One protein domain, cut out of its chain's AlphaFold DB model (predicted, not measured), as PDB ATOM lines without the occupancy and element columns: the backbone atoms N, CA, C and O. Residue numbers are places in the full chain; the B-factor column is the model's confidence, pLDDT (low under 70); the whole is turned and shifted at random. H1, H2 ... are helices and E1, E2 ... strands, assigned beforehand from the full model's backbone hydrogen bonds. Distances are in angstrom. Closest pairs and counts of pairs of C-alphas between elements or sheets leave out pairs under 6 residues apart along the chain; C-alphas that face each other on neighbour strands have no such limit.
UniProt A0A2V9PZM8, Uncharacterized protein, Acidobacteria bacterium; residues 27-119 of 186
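AT A GLANCE: This is residues 27 to 119 of the 186 residues of an uncharacterized protein of Acidobacteria bacterium (UniProt A0A2V9PZM8). A twisted four-stranded sheet forms a wall, with the short helix H1 standing up from one face and the small strand pair E3 and E6 beyond that same face. Two long stretches without a named element, residues 62 to 77 and 103 to 119, make up much of the rest. The printed part has 93 residues with one named helix and six named strands, in the order E1 E2 H1 E3 E4 E5 E6; the large sheet runs E2 E1 E4 E5 and both sheets are antiparallel. The class is mostly strand, though only 41 of the 93 printed residues are in named elements. The whole is compact, with a radius of gyration of the C-alphas of 12.5 A and spans of 38 by 26 by 19 A.

HOW THE PARTS SIT: E1, residues 31 to 39, and E2, residues 42 to 45, form an antiparallel hairpin at 151 degrees, with N 39 and O 42 2.8 A apart, within hydrogen-bond range. On the other side of E1 is E4, residues 78 to 84, antiparallel at 158 degrees, with N 36 and O 80 at 2.8 A. E4 and E5, residues 90 to 96, form an antiparallel hairpin at 161 degrees, with N 81 and O 93 at 2.8 A. E2 and E5 are the edge strands. H1, residues 47 to 54, is on this sheet over E1 at a height of 9.2 A and stands up from it by 59 degrees. The closest C-alphas of H1 and E1, those of Thr 47 and Ala 35, are 4.6 A apart. Every O i to N i+4 pair in H1 is within hydrogen-bond range. E3, residues 59 to 61, and E6, residues 100 to 102, are antiparallel neighbours at 164 degrees, with N 101 and O 60 at 2.9 A. The closest C-alphas of E6 and E5, those of Val 101 and Tyr 95, are 6.8 A apart. E3 is apart from E1, E2, E4 and E5.

IN THESE COORDINATES: E1, 23.1 A long, begins at C-alpha 31, (12.084, 28.478, 45.797). E2 is 10.6 A long and H1 10.3 A; H1 begins at C-alpha 47, (14.473, 33.282, 34.541). E3 is three residues long. E4 measures 19.3 A and E5 19.7 A. E6, also three residues, ends at C-alpha 102, (23.860, 22.811, 41.448).

THE WHOLE: The C-alphas farthest apart are those of Gly 74 and Asn 87, at 38.6 A. The printed part has no cut. The link from E3 to E4, 16 residues, is long; the other links are tight. Mean pLDDT of the printed part is 83.0, and it is under 70 at residues 27, 40 to 42, 69, 72 and 115 to 119.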
ATOM      1  N   GLU A  27      13.480  18.563  46.858       68.44
ATOM      2  CA  GLU A  27      13.234  19.287  48.114       68.44
ATOM      3  C   GLU A  27      14.328  20.317  48.359       68.44
ATOM      4  O   GLU A  27      14.689  20.572  49.506       68.44
ATOM      5  N   GLY A  28      14.869  20.922  47.302       85.06
ATOM      6  CA  GLY A  28      15.711  22.088  47.492       85.06
ATOM      7  C   GLY A  28      15.040  23.058  48.471       85.06
ATOM      8  O   GLY A  28      13.813  23.242  48.484       85.06
ATOM      9  N   GLU A  29      15.834  23.625  49.370       91.12
ATOM     10  CA  GLU A  29      15.311  24.467  50.445       91.12
ATOM     11  C   GLU A  29      14.740  25.783  49.901       91.12
ATOM     12  O   GLU A  29      13.851  26.381  50.515       91.12
ATOM     13  N   TYR A  30      15.211  26.199  48.723       91.88
ATOM     14  CA  TYR A  30      14.962  27.511  48.147       91.88
ATOM     15  C   TYR A  30      14.002  27.450  46.959       91.88
ATOM     16  O   TYR A  30      14.210  26.697  46.012       91.88
ATOM     17  N   VAL A  31      12.967  28.286  46.958       90.69
ATOM     18  CA  VAL A  31      12.084  28.478  45.797       90.69
ATOM     19  C   VAL A  31      12.613  29.644  44.975       90.69
ATOM     20  O   VAL A  31      12.653  30.765  45.479       90.69
ATOM     21  N   ILE A  32      13.002  29.405  43.722       90.88
ATOM     22  CA  ILE A  32      13.464  30.477  42.829       90.88
ATOM     23  C   ILE A  32      12.324  31.477  42.592       90.88
ATOM     24  O   ILE A  32      11.178  31.090  42.352       90.88
ATOM     25  N   LEU A  33      12.657  32.763  42.684       85.00
ATOM     26  CA  LEU A  33      11.782  33.895  42.380       85.00
ATOM     27  C   LEU A  33      12.137  34.482  41.011       85.00
ATOM     28  O   LEU A  33      11.258  34.677  40.175       85.00
ATOM     29  N   SER A  34      13.428  34.717  40.776       83.62
ATOM     30  CA  SER A  34      13.962  35.221  39.511       83.62
ATOM     31  C   SER A  34      15.431  34.837  39.345       83.62
ATOM     32  O   SER A  34      16.117  34.461  40.302       83.62
ATOM     33  N   ALA A  35      15.918  34.936  38.114       88.94
ATOM     34  CA  ALA A  35      17.324  34.793  37.796       88.94
ATOM     35  C   ALA A  35      17.761  35.867  36.806       88.94
ATOM     36  O   ALA A  35      17.056  36.169  35.846       88.94
ATOM     37  N   GLN A  36      18.944  36.421  37.028       86.31
ATOM     38  CA  GLN A  36      19.513  37.467  36.194       86.31
ATOM     39  C   GLN A  36      20.957  37.121  35.842       86.31
ATOM     40  O   GLN A  36      21.660  36.511  36.643       86.31
ATOM     41  N   TYR A  37      21.416  37.512  34.660       85.62
ATOM     42  CA  TYR A  37      22.779  37.259  34.202       85.62
ATOM     43  C   TYR A  37      23.436  38.549  33.737       85.62
ATOM     44  O   TYR A  37      22.835  39.281  32.954       85.62
ATOM     45  N   GLY A  38      24.659  38.815  34.198       82.44
ATOM     46  CA  GLY A  38      25.410  40.001  33.799       82.44
ATOM     47  C   GLY A  38      26.356  40.539  34.867       82.44
ATOM     48  O   GLY A  38      26.919  39.782  35.657       82.44
ATOM     49  N   THR A  39      26.540  41.855  34.863       76.69
ATOM     50  CA  THR A  39      27.350  42.646  35.793       76.69
ATOM     51  C   THR A  39      26.489  43.685  36.518       76.69
ATOM     52  O   THR A  39      25.335  43.909  36.151       76.69
ATOM     53  N   GLY A  40      27.081  44.362  37.519       61.75
ATOM     54  CA  GLY A  40      26.555  45.582  38.166       61.75
ATOM     55  C   GLY A  40      25.789  46.504  37.222       61.75
ATOM     56  O   GLY A  40      24.645  46.860  37.479       61.75
ATOM     57  N   ASN A  41      26.424  46.806  36.092       57.94
ATOM     58  CA  ASN A  41      25.987  47.839  35.163       57.94
ATOM     59  C   ASN A  41      25.203  47.286  33.966       57.94
ATOM     60  O   ASN A  41      24.650  48.061  33.196       57.94
ATOM     61  N   ARG A  42      25.233  45.970  33.720       60.69
ATOM     62  CA  ARG A  42      24.598  45.356  32.545       60.69
ATOM     63  C   ARG A  42      24.151  43.941  32.832       60.69
ATOM     64  O   ARG A  42      24.977  43.036  32.910       60.69
ATOM     65  N   HIS A  43      22.848  43.732  32.908       74.44
ATOM     66  CA  HIS A  43      22.272  42.423  33.163       74.44
ATOM     67  C   HIS A  43      20.948  42.238  32.432       74.44
ATOM     68  O   HIS A  43      20.310  43.195  32.004       74.44
ATOM     69  N   VAL A  44      20.560  40.978  32.271       76.44
ATOM     70  CA  VAL A  44      19.300  40.568  31.649       76.44
ATOM     71  C   VAL A  44      18.598  39.549  32.533       76.44
ATOM     72  O   VAL A  44      19.245  38.738  33.200       76.44
ATOM     73  N   ASP A  45      17.269  39.578  32.530       81.38
ATOM     74  CA  ASP A  45      16.465  38.532  33.156       81.38
ATOM     75  C   ASP A  45      16.587  37.245  32.331       81.38
ATOM     76  O   ASP A  45      16.287  37.213  31.138       81.38
ATOM     77  N   VAL A  46      17.048  36.177  32.974       86.81
ATOM     78  CA  VAL A  46      17.232  34.856  32.360       86.81
ATOM     79  C   VAL A  46      16.350  33.803  33.016       86.81
ATOM     80  O   VAL A  46      16.597  32.614  32.843       86.81
ATOM     81  N   THR A  47      15.316  34.198  33.760       86.25
ATOM     82  CA  THR A  47      14.473  33.282  34.541       86.25
ATOM     83  C   THR A  47      13.890  32.166  33.678       86.25
ATOM     84  O   THR A  47      14.015  30.989  34.020       86.25
ATOM     85  N   ASP A  48      13.295  32.499  32.532       84.25
ATOM     86  CA  ASP A  48      12.691  31.491  31.657       84.25
ATOM     87  C   ASP A  48      13.737  30.635  30.943       84.25
ATOM     88  O   ASP A  48      13.570  29.419  30.829       84.25
ATOM     89  N   ARG A  49      14.872  31.227  30.562       86.62
ATOM     90  CA  ARG A  49      15.978  30.468  29.976       86.62
ATOM     91  C   ARG A  49      16.610  29.508  30.985       86.62
ATOM     92  O   ARG A  49      16.951  28.379  30.639       86.62
ATOM     93  N   LEU A  50      16.721  29.918  32.245       92.19
ATOM     94  CA  LEU A  50      17.178  29.062  33.332       92.19
ATOM     95  C   LEU A  50      16.185  27.922  33.589       92.19
ATOM     96  O   LEU A  50      16.627  26.797  33.792       92.19
ATOM     97  N   LYS A  51      14.864  28.156  33.500       89.06
ATOM     98  CA  LYS A  51      13.861  27.070  33.565       89.06
ATOM     99  C   LYS A  51      14.051  26.049  32.445       89.06
ATOM    100  O   LYS A  51      13.911  24.851  32.679       89.06
ATOM    101  N   GLU A  52      14.347  26.495  31.223       89.69
ATOM    102  CA  GLU A  52      14.617  25.588  30.098       89.69
ATOM    103  C   GLU A  52      15.842  24.706  30.344       89.69
ATOM    104  O   GLU A  52      15.796  23.512  30.042       89.69
ATOM    105  N   LEU A  53      16.912  25.280  30.901       91.12
ATOM    106  CA  LEU A  53      18.122  24.546  31.274       91.12
ATOM    107  C   LEU A  53      17.856  23.577  32.427       91.12
ATOM    108  O   LEU A  53      18.211  22.406  32.338       91.12
ATOM    109  N   ALA A  54      17.159  24.032  33.467       92.94
ATOM    110  CA  ALA A  54      16.875  23.241  34.658       92.94
ATOM    111  C   ALA A  54      16.070  21.966  34.363       92.94
ATOM    112  O   ALA A  54      16.300  20.927  34.979       92.94
ATOM    113  N   ARG A  55      15.169  22.014  33.370       91.31
ATOM    114  CA  ARG A  55      14.428  20.839  32.872       91.31
ATOM    115  C   ARG A  55      15.324  19.753  32.283       91.31
ATOM    116  O   ARG A  55      14.914  18.597  32.240       91.31
ATOM    117  N   ARG A  56      16.489  20.133  31.756       91.50
ATOM    118  CA  ARG A  56      17.423  19.226  31.078       91.50
ATOM    119  C   ARG A  56      18.495  18.736  32.036       91.50
ATOM    120  O   ARG A  56      18.755  17.540  32.095       91.50
ATOM    121  N   ASP A  57      19.060  19.659  32.806       92.56
ATOM    122  CA  ASP A  57      20.270  19.426  33.577       92.56
ATOM    123  C   ASP A  57      20.060  19.794  35.042       92.56
ATOM    124  O   ASP A  57      19.721  20.928  35.384       92.56
ATOM    125  N   ARG A  58      20.316  18.837  35.941       92.81
ATOM    126  CA  ARG A  58      20.322  19.102  37.388       92.81
ATOM    127  C   ARG A  58      21.530  19.935  37.811       92.81
ATOM    128  O   ARG A  58      21.435  20.709  38.750       92.81
ATOM    129  N   VAL A  59      22.664  19.752  37.144       94.38
ATOM    130  CA  VAL A  59      23.920  20.453  37.421       94.38
ATOM    131  C   VAL A  59      24.486  20.909  36.088       94.38
ATOM    132  O   VAL A  59      24.568  20.103  35.163       94.38
ATOM    133  N   PHE A  60      24.896  22.170  35.984       94.88
ATOM    134  CA  PHE A  60      25.544  22.678  34.777       94.88
ATOM    135  C   PHE A  60      26.715  23.597  35.111       94.88
ATOM    136  O   PHE A  60      26.785  24.199  36.184       94.88
ATOM    137  N   ARG A  61      27.653  23.709  34.168       93.44
ATOM    138  CA  ARG A  61      28.756  24.663  34.268       93.44
ATOM    139  C   ARG A  61      28.326  26.002  33.692       93.44
ATOM    140  O   ARG A  61      27.897  26.079  32.541       93.44
ATOM    141  N   MET A  62      28.464  27.046  34.492       91.38
ATOM    142  CA  MET A  62      28.154  28.409  34.108       91.38
ATOM    143  C   MET A  62      29.162  28.890  33.062       91.38
ATOM    144  O   MET A  62      30.365  28.885  33.310       91.38
ATOM    145  N   GLY A  63      28.693  29.285  31.884       83.44
ATOM    146  CA  GLY A  63      29.533  29.738  30.780       83.44
ATOM    147  C   GLY A  63      29.021  31.035  30.171       83.44
ATOM    148  O   GLY A  63      27.848  31.380  30.317       83.44
ATOM    149  N   ASN A  64      29.897  31.722  29.431       71.00
ATOM    150  CA  ASN A  64      29.582  33.024  28.840       71.00
ATOM    151  C   ASN A  64      28.330  32.989  27.937       71.00
ATOM    152  O   ASN A  64      27.563  33.944  27.875       71.00
ATOM    153  N   SER A  65      28.114  31.859  27.255       75.94
ATOM    154  CA  SER A  65      27.046  31.637  26.276       75.94
ATOM    155  C   SER A  65      25.906  30.746  26.780       75.94
ATOM    156  O   SER A  65      25.026  30.397  25.991       75.94
ATOM    157  N   THR A  66      25.873  30.384  28.070       80.25
ATOM    158  CA  THR A  66      24.863  29.464  28.636       80.25
ATOM    159  C   THR A  66      23.430  29.917  28.335       80.25
ATOM    160  O   THR A  66      22.562  29.100  28.018       80.25
ATOM    161  N   PHE A  67      23.187  31.228  28.345       81.06
ATOM    162  CA  PHE A  67      21.873  31.807  28.065       81.06
ATOM    163  C   PHE A  67      21.681  32.260  26.611       81.06
ATOM    164  O   PHE A  67      20.617  32.766  26.275       81.06
ATOM    165  N   GLY A  68      22.669  32.050  25.735       76.94
ATOM    166  CA  GLY A  68      22.631  32.490  24.334       76.94
ATOM    167  C   GLY A  68      22.718  34.010  24.147       76.94
ATOM    168  O   GLY A  68      22.495  34.495  23.043       76.94
ATOM    169  N   ILE A  69      23.025  34.749  25.217       69.12
ATOM    170  CA  ILE A  69      23.089  36.213  25.272       69.12
ATOM    171  C   ILE A  69      24.342  36.594  26.071       69.12
ATOM    172  O   ILE A  69      24.578  36.019  27.134       69.12
ATOM    173  N   ASP A  70      25.118  37.565  25.578       76.25
ATOM    174  CA  ASP A  70      26.220  38.196  26.318       76.25
ATOM    175  C   ASP A  70      25.832  39.648  26.666       76.25
ATOM    176  O   ASP A  70      25.915  40.528  25.804       76.25
ATOM    177  N   PRO A  71      25.348  39.911  27.893       73.88
ATOM    178  CA  PRO A  71      24.867  41.237  28.284       73.88
ATOM    179  C   PRO A  71      25.999  42.258  28.485       73.88
ATOM    180  O   PRO A  71      25.753  43.465  28.420       73.88
ATOM    181  N   ASP A  72      27.237  41.803  28.703       68.00
ATOM    182  CA  ASP A  72      28.395  42.668  28.944       68.00
ATOM    183  C   ASP A  72      29.677  42.049  28.349       68.00
ATOM    184  O   ASP A  72      30.451  41.382  29.052       68.00
ATOM    185  N   PRO A  73      29.896  42.220  27.030       72.06
ATOM    186  CA  PRO A  73      31.012  41.596  26.331       72.06
ATOM    187  C   PRO A  73      32.372  42.009  26.896       72.06
ATOM    188  O   PRO A  73      32.648  43.185  27.131       72.06
ATOM    189  N   GLY A  74      33.256  41.027  27.086       75.00
ATOM    190  CA  GLY A  74      34.612  41.251  27.602       75.00
ATOM    191  C   GLY A  74      34.686  41.523  29.108       75.00
ATOM    192  O   GLY A  74      35.778  41.759  29.629       75.00
ATOM    193  N   ARG A  75      33.556  41.468  29.823       76.38
ATOM    194  CA  ARG A  75      33.510  41.541  31.285       76.38
ATOM    195  C   ARG A  75      33.154  40.177  31.883       76.38
ATOM    196  O   ARG A  75      32.303  39.483  31.321       76.38
ATOM    197  N   PRO A  76      33.769  39.794  33.020       77.25
ATOM    198  CA  PRO A  76      33.319  38.640  33.787       77.25
ATOM    199  C   PRO A  76      31.904  38.889  34.301       77.25
ATOM    200  O   PRO A  76      31.667  39.891  34.979       77.25
ATOM    201  N   LYS A  77      30.974  37.991  33.987       84.50
ATOM    202  CA  LYS A  77      29.589  38.074  34.455       84.50
ATOM    203  C   LYS A  77      29.297  37.003  35.493       84.50
ATOM    204  O   LYS A  77      30.059  36.054  35.695       84.50
ATOM    205  N   ALA A  78      28.150  37.153  36.139       88.00
ATOM    206  CA  ALA A  78      27.612  36.160  37.046       88.00
ATOM    207  C   ALA A  78      26.117  35.954  36.806       88.00
ATOM    208  O   ALA A  78      25.386  36.879  36.442       88.00
ATOM    209  N   LEU A  79      25.667  34.723  37.027       93.25
ATOM    210  CA  LEU A  79      24.261  34.409  37.221       93.25
ATOM    211  C   LEU A  79      23.916  34.690  38.682       93.25
ATOM    212  O   LEU A  79      24.525  34.121  39.583       93.25
ATOM    213  N   ARG A  80      22.913  35.530  38.910       92.06
ATOM    214  CA  ARG A  80      22.314  35.768  40.219       92.06
ATOM    215  C   ARG A  80      20.936  35.135  40.267       92.06
ATOM    216  O   ARG A  80      20.066  35.498  39.479       92.06
ATOM    217  N   ILE A  81      20.734  34.204  41.190       92.19
ATOM    218  CA  ILE A  81      19.436  33.580  41.456       92.19
ATOM    219  C   ILE A  81      18.895  34.154  42.758       92.19
ATOM    220  O   ILE A  81      19.509  34.002  43.814       92.19
ATOM    221  N   TYR A  82      17.730  34.787  42.685       85.94
ATOM    222  CA  TYR A  82      16.989  35.266  43.844       85.94
ATOM    223  C   TYR A  82      15.981  34.192  44.214       85.94
ATOM    224  O   TYR A  82      15.172  33.772  43.384       85.94
ATOM    225  N   ALA A  83      16.039  33.715  45.450       89.25
ATOM    226  CA  ALA A  83      15.192  32.628  45.903       89.25
ATOM    227  C   ALA A  83      14.716  32.847  47.337       89.25
ATOM    228  O   ALA A  83      15.368  33.513  48.135       89.25
ATOM    229  N   ARG A  84      13.571  32.261  47.675       84.81
ATOM    230  CA  ARG A  84      12.978  32.323  49.010       84.81
ATOM    231  C   ARG A  84      13.260  31.040  49.778       84.81
ATOM    232  O   ARG A  84      12.936  29.958  49.290       84.81
ATOM    233  N   GLY A  85      13.856  31.164  50.959       87.94
ATOM    234  CA  GLY A  85      14.156  30.046  51.851       87.94
ATOM    235  C   GLY A  85      12.952  29.573  52.681       87.94
ATOM    236  O   GLY A  85      11.873  30.171  52.622       87.94
ATOM    237  N   PRO A  86      13.127  28.518  53.500       84.00
ATOM    238  CA  PRO A  86      12.045  27.901  54.281       84.00
ATOM    239  C   PRO A  86      11.375  28.837  55.297       84.00
ATOM    240  O   PRO A  86      10.193  28.695  55.589       84.00
ATOM    241  N   ASN A  87      12.119  29.812  55.818       84.31
ATOM    242  CA  ASN A  87      11.643  30.828  56.760       84.31
ATOM    243  C   ASN A  87      11.019  32.059  56.071       84.31
ATOM    244  O   ASN A  87      10.732  33.054  56.728       84.31
ATOM    245  N   GLY A  88      10.856  32.017  54.745       79.50
ATOM    246  CA  GLY A  88      10.329  33.123  53.950       79.50
ATOM    247  C   GLY A  88      11.347  34.215  53.616       79.50
ATOM    248  O   GLY A  88      11.003  35.125  52.865       79.50
ATOM    249  N   GLN A  89      12.587  34.129  54.110       79.69
ATOM    250  CA  GLN A  89      13.630  35.102  53.793       79.69
ATOM    251  C   GLN A  89      14.122  34.931  52.357       79.69
ATOM    252  O   GLN A  89      14.290  33.813  51.865       79.69
ATOM    253  N   GLU A  90      14.374  36.053  51.690       79.50
ATOM    254  CA  GLU A  90      14.966  36.063  50.357       79.50
ATOM    255  C   GLU A  90      16.489  35.972  50.449       79.50
ATOM    256  O   GLU A  90      17.124  36.581  51.310       79.50
ATOM    257  N   ARG A  91      17.072  35.183  49.552       80.62
ATOM    258  CA  ARG A  91      18.504  34.937  49.448       80.62
ATOM    259  C   ARG A  91      18.933  35.057  47.994       80.62
ATOM    260  O   ARG A  91      18.270  34.535  47.100       80.62
ATOM    261  N   MET A  92      20.065  35.720  47.784       83.94
ATOM    262  CA  MET A  92      20.734  35.804  46.491       83.94
ATOM    263  C   MET A  92      21.868  34.775  46.442       83.94
ATOM    264  O   MET A  92      22.668  34.673  47.375       83.94
ATOM    265  N   PHE A  93      21.904  34.003  45.362       88.81
ATOM    266  CA  PHE A  93      22.985  33.087  45.024       88.81
ATOM    267  C   PHE A  93      23.708  33.617  43.793       88.81
ATOM    268  O   PHE A  93      23.065  33.838  42.769       88.81
ATOM    269  N   GLU A  94      25.023  33.799  43.884       88.31
ATOM    270  CA  GLU A  94      25.850  34.290  42.781       88.31
ATOM    271  C   GLU A  94      26.738  33.168  42.238       88.31
ATOM    272  O   GLU A  94      27.451  32.503  42.989       88.31
ATOM    273  N   TYR A  95      26.704  32.988  40.921       92.81
ATOM    274  CA  TYR A  95      27.479  32.000  40.181       92.81
ATOM    275  C   TYR A  95      28.274  32.716  39.088       92.81
ATOM    276  O   TYR A  95      27.736  32.973  38.004       92.81
ATOM    277  N   PRO A  96      29.545  33.061  39.349       87.00
ATOM    278  CA  PRO A  96      30.427  33.618  38.333       87.00
ATOM    279  C   PRO A  96      30.584  32.668  37.145       87.00
ATOM    280  O   PRO A  96      30.465  31.445  37.285       87.00
ATOM    281  N   GLU A  97      30.900  33.205  35.974       81.56
ATOM    282  CA  GLU A  97      31.324  32.383  34.843       81.56
ATOM    283  C   GLU A  97      32.440  31.395  35.238       81.56
ATOM    284  O   GLU A  97      33.345  31.697  36.014       81.56
ATOM    285  N   GLY A  98      32.354  30.174  34.716       85.31
ATOM    286  CA  GLY A  98      33.256  29.067  35.018       85.31
ATOM    287  C   GLY A  98      32.864  28.233  36.240       85.31
ATOM    288  O   GLY A  98      33.345  27.098  36.341       85.31
ATOM    289  N   SER A  99      31.993  28.752  37.117       92.62
ATOM    290  CA  SER A  99      31.491  28.044  38.302       92.62
ATOM    291  C   SER A  99      30.473  26.949  37.957       92.62
ATOM    292  O   SER A  99      29.978  26.858  36.832       92.62
ATOM    293  N   THR A 100      30.173  26.092  38.930       94.81
ATOM    294  CA  THR A 100      29.148  25.050  38.802       94.81
ATOM    295  C   THR A 100      27.876  25.502  39.499       94.81
ATOM    296  O   THR A 100      27.909  25.893  40.665       94.81
ATOM    297  N   VAL A 101      26.754  25.395  38.794       96.12
ATOM    298  CA  VAL A 101      25.419  25.598  39.352       96.12
ATOM    299  C   VAL A 101      24.843  24.231  39.694       96.12
ATOM    300  O   VAL A 101      24.683  23.388  38.810       96.12
ATOM    301  N   ASP A 102      24.541  24.013  40.972       95.06
ATOM    302  CA  ASP A 102      23.860  22.811  41.448       95.06
ATOM    303  C   ASP A 102      22.381  23.121  41.685       95.06
ATOM    304  O   ASP A 102      22.027  23.901  42.564       95.06
ATOM    305  N   GLY A 103      21.508  22.517  40.882       93.56
ATOM    306  CA  GLY A 103      20.064  22.685  40.970       93.56
ATOM    307  C   GLY A 103      19.432  22.046  42.206       93.56
ATOM    308  O   GLY A 103      18.306  22.395  42.552       93.56
ATOM    309  N   SER A 104      20.128  21.138  42.901       93.69
ATOM    310  CA  SER A 104      19.567  20.383  44.033       93.69
ATOM    311  C   SER A 104      19.193  21.255  45.236       93.69
ATOM    312  O   SER A 104      18.317  20.884  46.016       93.69
ATOM    313  N   GLN A 105      19.786  22.443  45.359       93.44
ATOM    314  CA  GLN A 105      19.425  23.422  46.387       93.44
ATOM    315  C   GLN A 105      18.072  24.109  46.120       93.44
ATOM    316  O   GLN A 105      17.510  24.730  47.026       93.44
ATOM    317  N   PHE A 106      17.531  24.011  44.900       93.75
ATOM    318  CA  PHE A 106      16.311  24.699  44.493       93.75
ATOM    319  C   PHE A 106      15.122  23.747  44.371       93.75
ATOM    320  O   PHE A 106      15.162  22.722  43.689       93.75
ATOM    321  N   ARG A 107      14.019  24.109  45.024       92.06
ATOM    322  CA  ARG A 107      12.778  23.345  44.979       92.06
ATOM    323  C   ARG A 107      12.203  23.351  43.574       92.06
ATOM    324  O   ARG A 107      12.052  24.408  42.962       92.06
ATOM    325  N   GLY A 108      11.830  22.169  43.092       90.12
ATOM    326  CA  GLY A 108      11.209  22.026  41.778       90.12
ATOM    327  C   GLY A 108      12.111  22.487  40.631       90.12
ATOM    328  O   GLY A 108      11.591  22.954  39.620       90.12
ATOM    329  N   TRP A 109      13.437  22.379  40.786       92.19
ATOM    330  CA  TRP A 109      14.433  22.732  39.770       92.19
ATOM    331  C   TRP A 109      14.044  22.216  38.379       92.19
ATOM    332  O   TRP A 109      13.749  23.014  37.490       92.19
ATOM    333  N   GLY A 110      13.917  20.896  38.213       89.06
ATOM    334  CA  GLY A 110      13.601  20.299  36.912       89.06
ATOM    335  C   GLY A 110      12.158  20.512  36.451       89.06
ATOM    336  O   GLY A 110      11.865  20.449  35.259       89.06
ATOM    337  N   ARG A 111      11.240  20.793  37.381       86.38
ATOM    338  CA  ARG A 111       9.814  20.997  37.073       86.38
ATOM    339  C   ARG A 111       9.516  22.429  36.632       86.38
ATOM    340  O   ARG A 111       8.541  22.662  35.921       86.38
ATOM    341  N   GLY A 112      10.356  23.388  37.026       78.75
ATOM    342  CA  GLY A 112      10.135  24.810  36.767       78.75
ATOM    343  C   GLY A 112       8.928  25.383  37.517       78.75
ATOM    344  O   GLY A 112       8.403  26.423  37.117       78.75
ATOM    345  N   GLU A 113       8.485  24.726  38.596       78.50
ATOM    346  CA  GLU A 113       7.420  25.173  39.514       78.50
ATOM    347  C   GLU A 113       7.937  26.278  40.453       78.50
ATOM    348  O   GLU A 113       7.795  26.232  41.673       78.50
ATOM    349  N   TRP A 114       8.622  27.260  39.875       83.56
ATOM    350  CA  TRP A 114       9.224  28.374  40.596       83.56
ATOM    351  C   TRP A 114       8.164  29.447  40.857       83.56
ATOM    352  O   TRP A 114       7.170  29.549  40.129       83.56
ATOM    353  N   GLY A 115       8.333  30.215  41.934       64.12
ATOM    354  CA  GLY A 115       7.299  31.117  42.433       64.12
ATOM    355  C   GLY A 115       6.868  32.140  41.379       64.12
ATOM    356  O   GLY A 115       7.685  32.895  40.866       64.12
ATOM    357  N   ARG A 116       5.563  32.212  41.082       58.75
ATOM    358  CA  ARG A 116       4.957  33.309  40.305       58.75
ATOM    359  C   ARG A 116       4.799  34.532  41.215       58.75
ATOM    360  O   ARG A 116       3.690  34.825  41.646       58.75
ATOM    361  N   GLY A 117       5.890  35.173  41.630       49.09
ATOM    362  CA  GLY A 117       5.816  36.132  42.736       49.09
ATOM    363  C   GLY A 117       6.763  37.316  42.639       49.09
ATOM    364  O   GLY A 117       7.842  37.259  43.211       49.09
ATOM    365  N   GLY A 118       6.292  38.392  42.001       48.12
ATOM    366  CA  GLY A 118       6.444  39.771  42.489       48.12
ATOM    367  C   GLY A 118       7.851  40.304  42.761       48.12
ATOM    368  O   GLY A 118       8.003  41.114  43.670       48.12
ATOM    369  N   TRP A 119       8.868  39.866  42.022       45.00
ATOM    370  CA  TRP A 119      10.218  40.399  42.195       45.00
ATOM    371  C   TRP A 119      10.383  41.756  41.485       45.00
ATOM    372  O   TRP A 119       9.970  41.923  40.338       45.00
TER     373      TRP A 119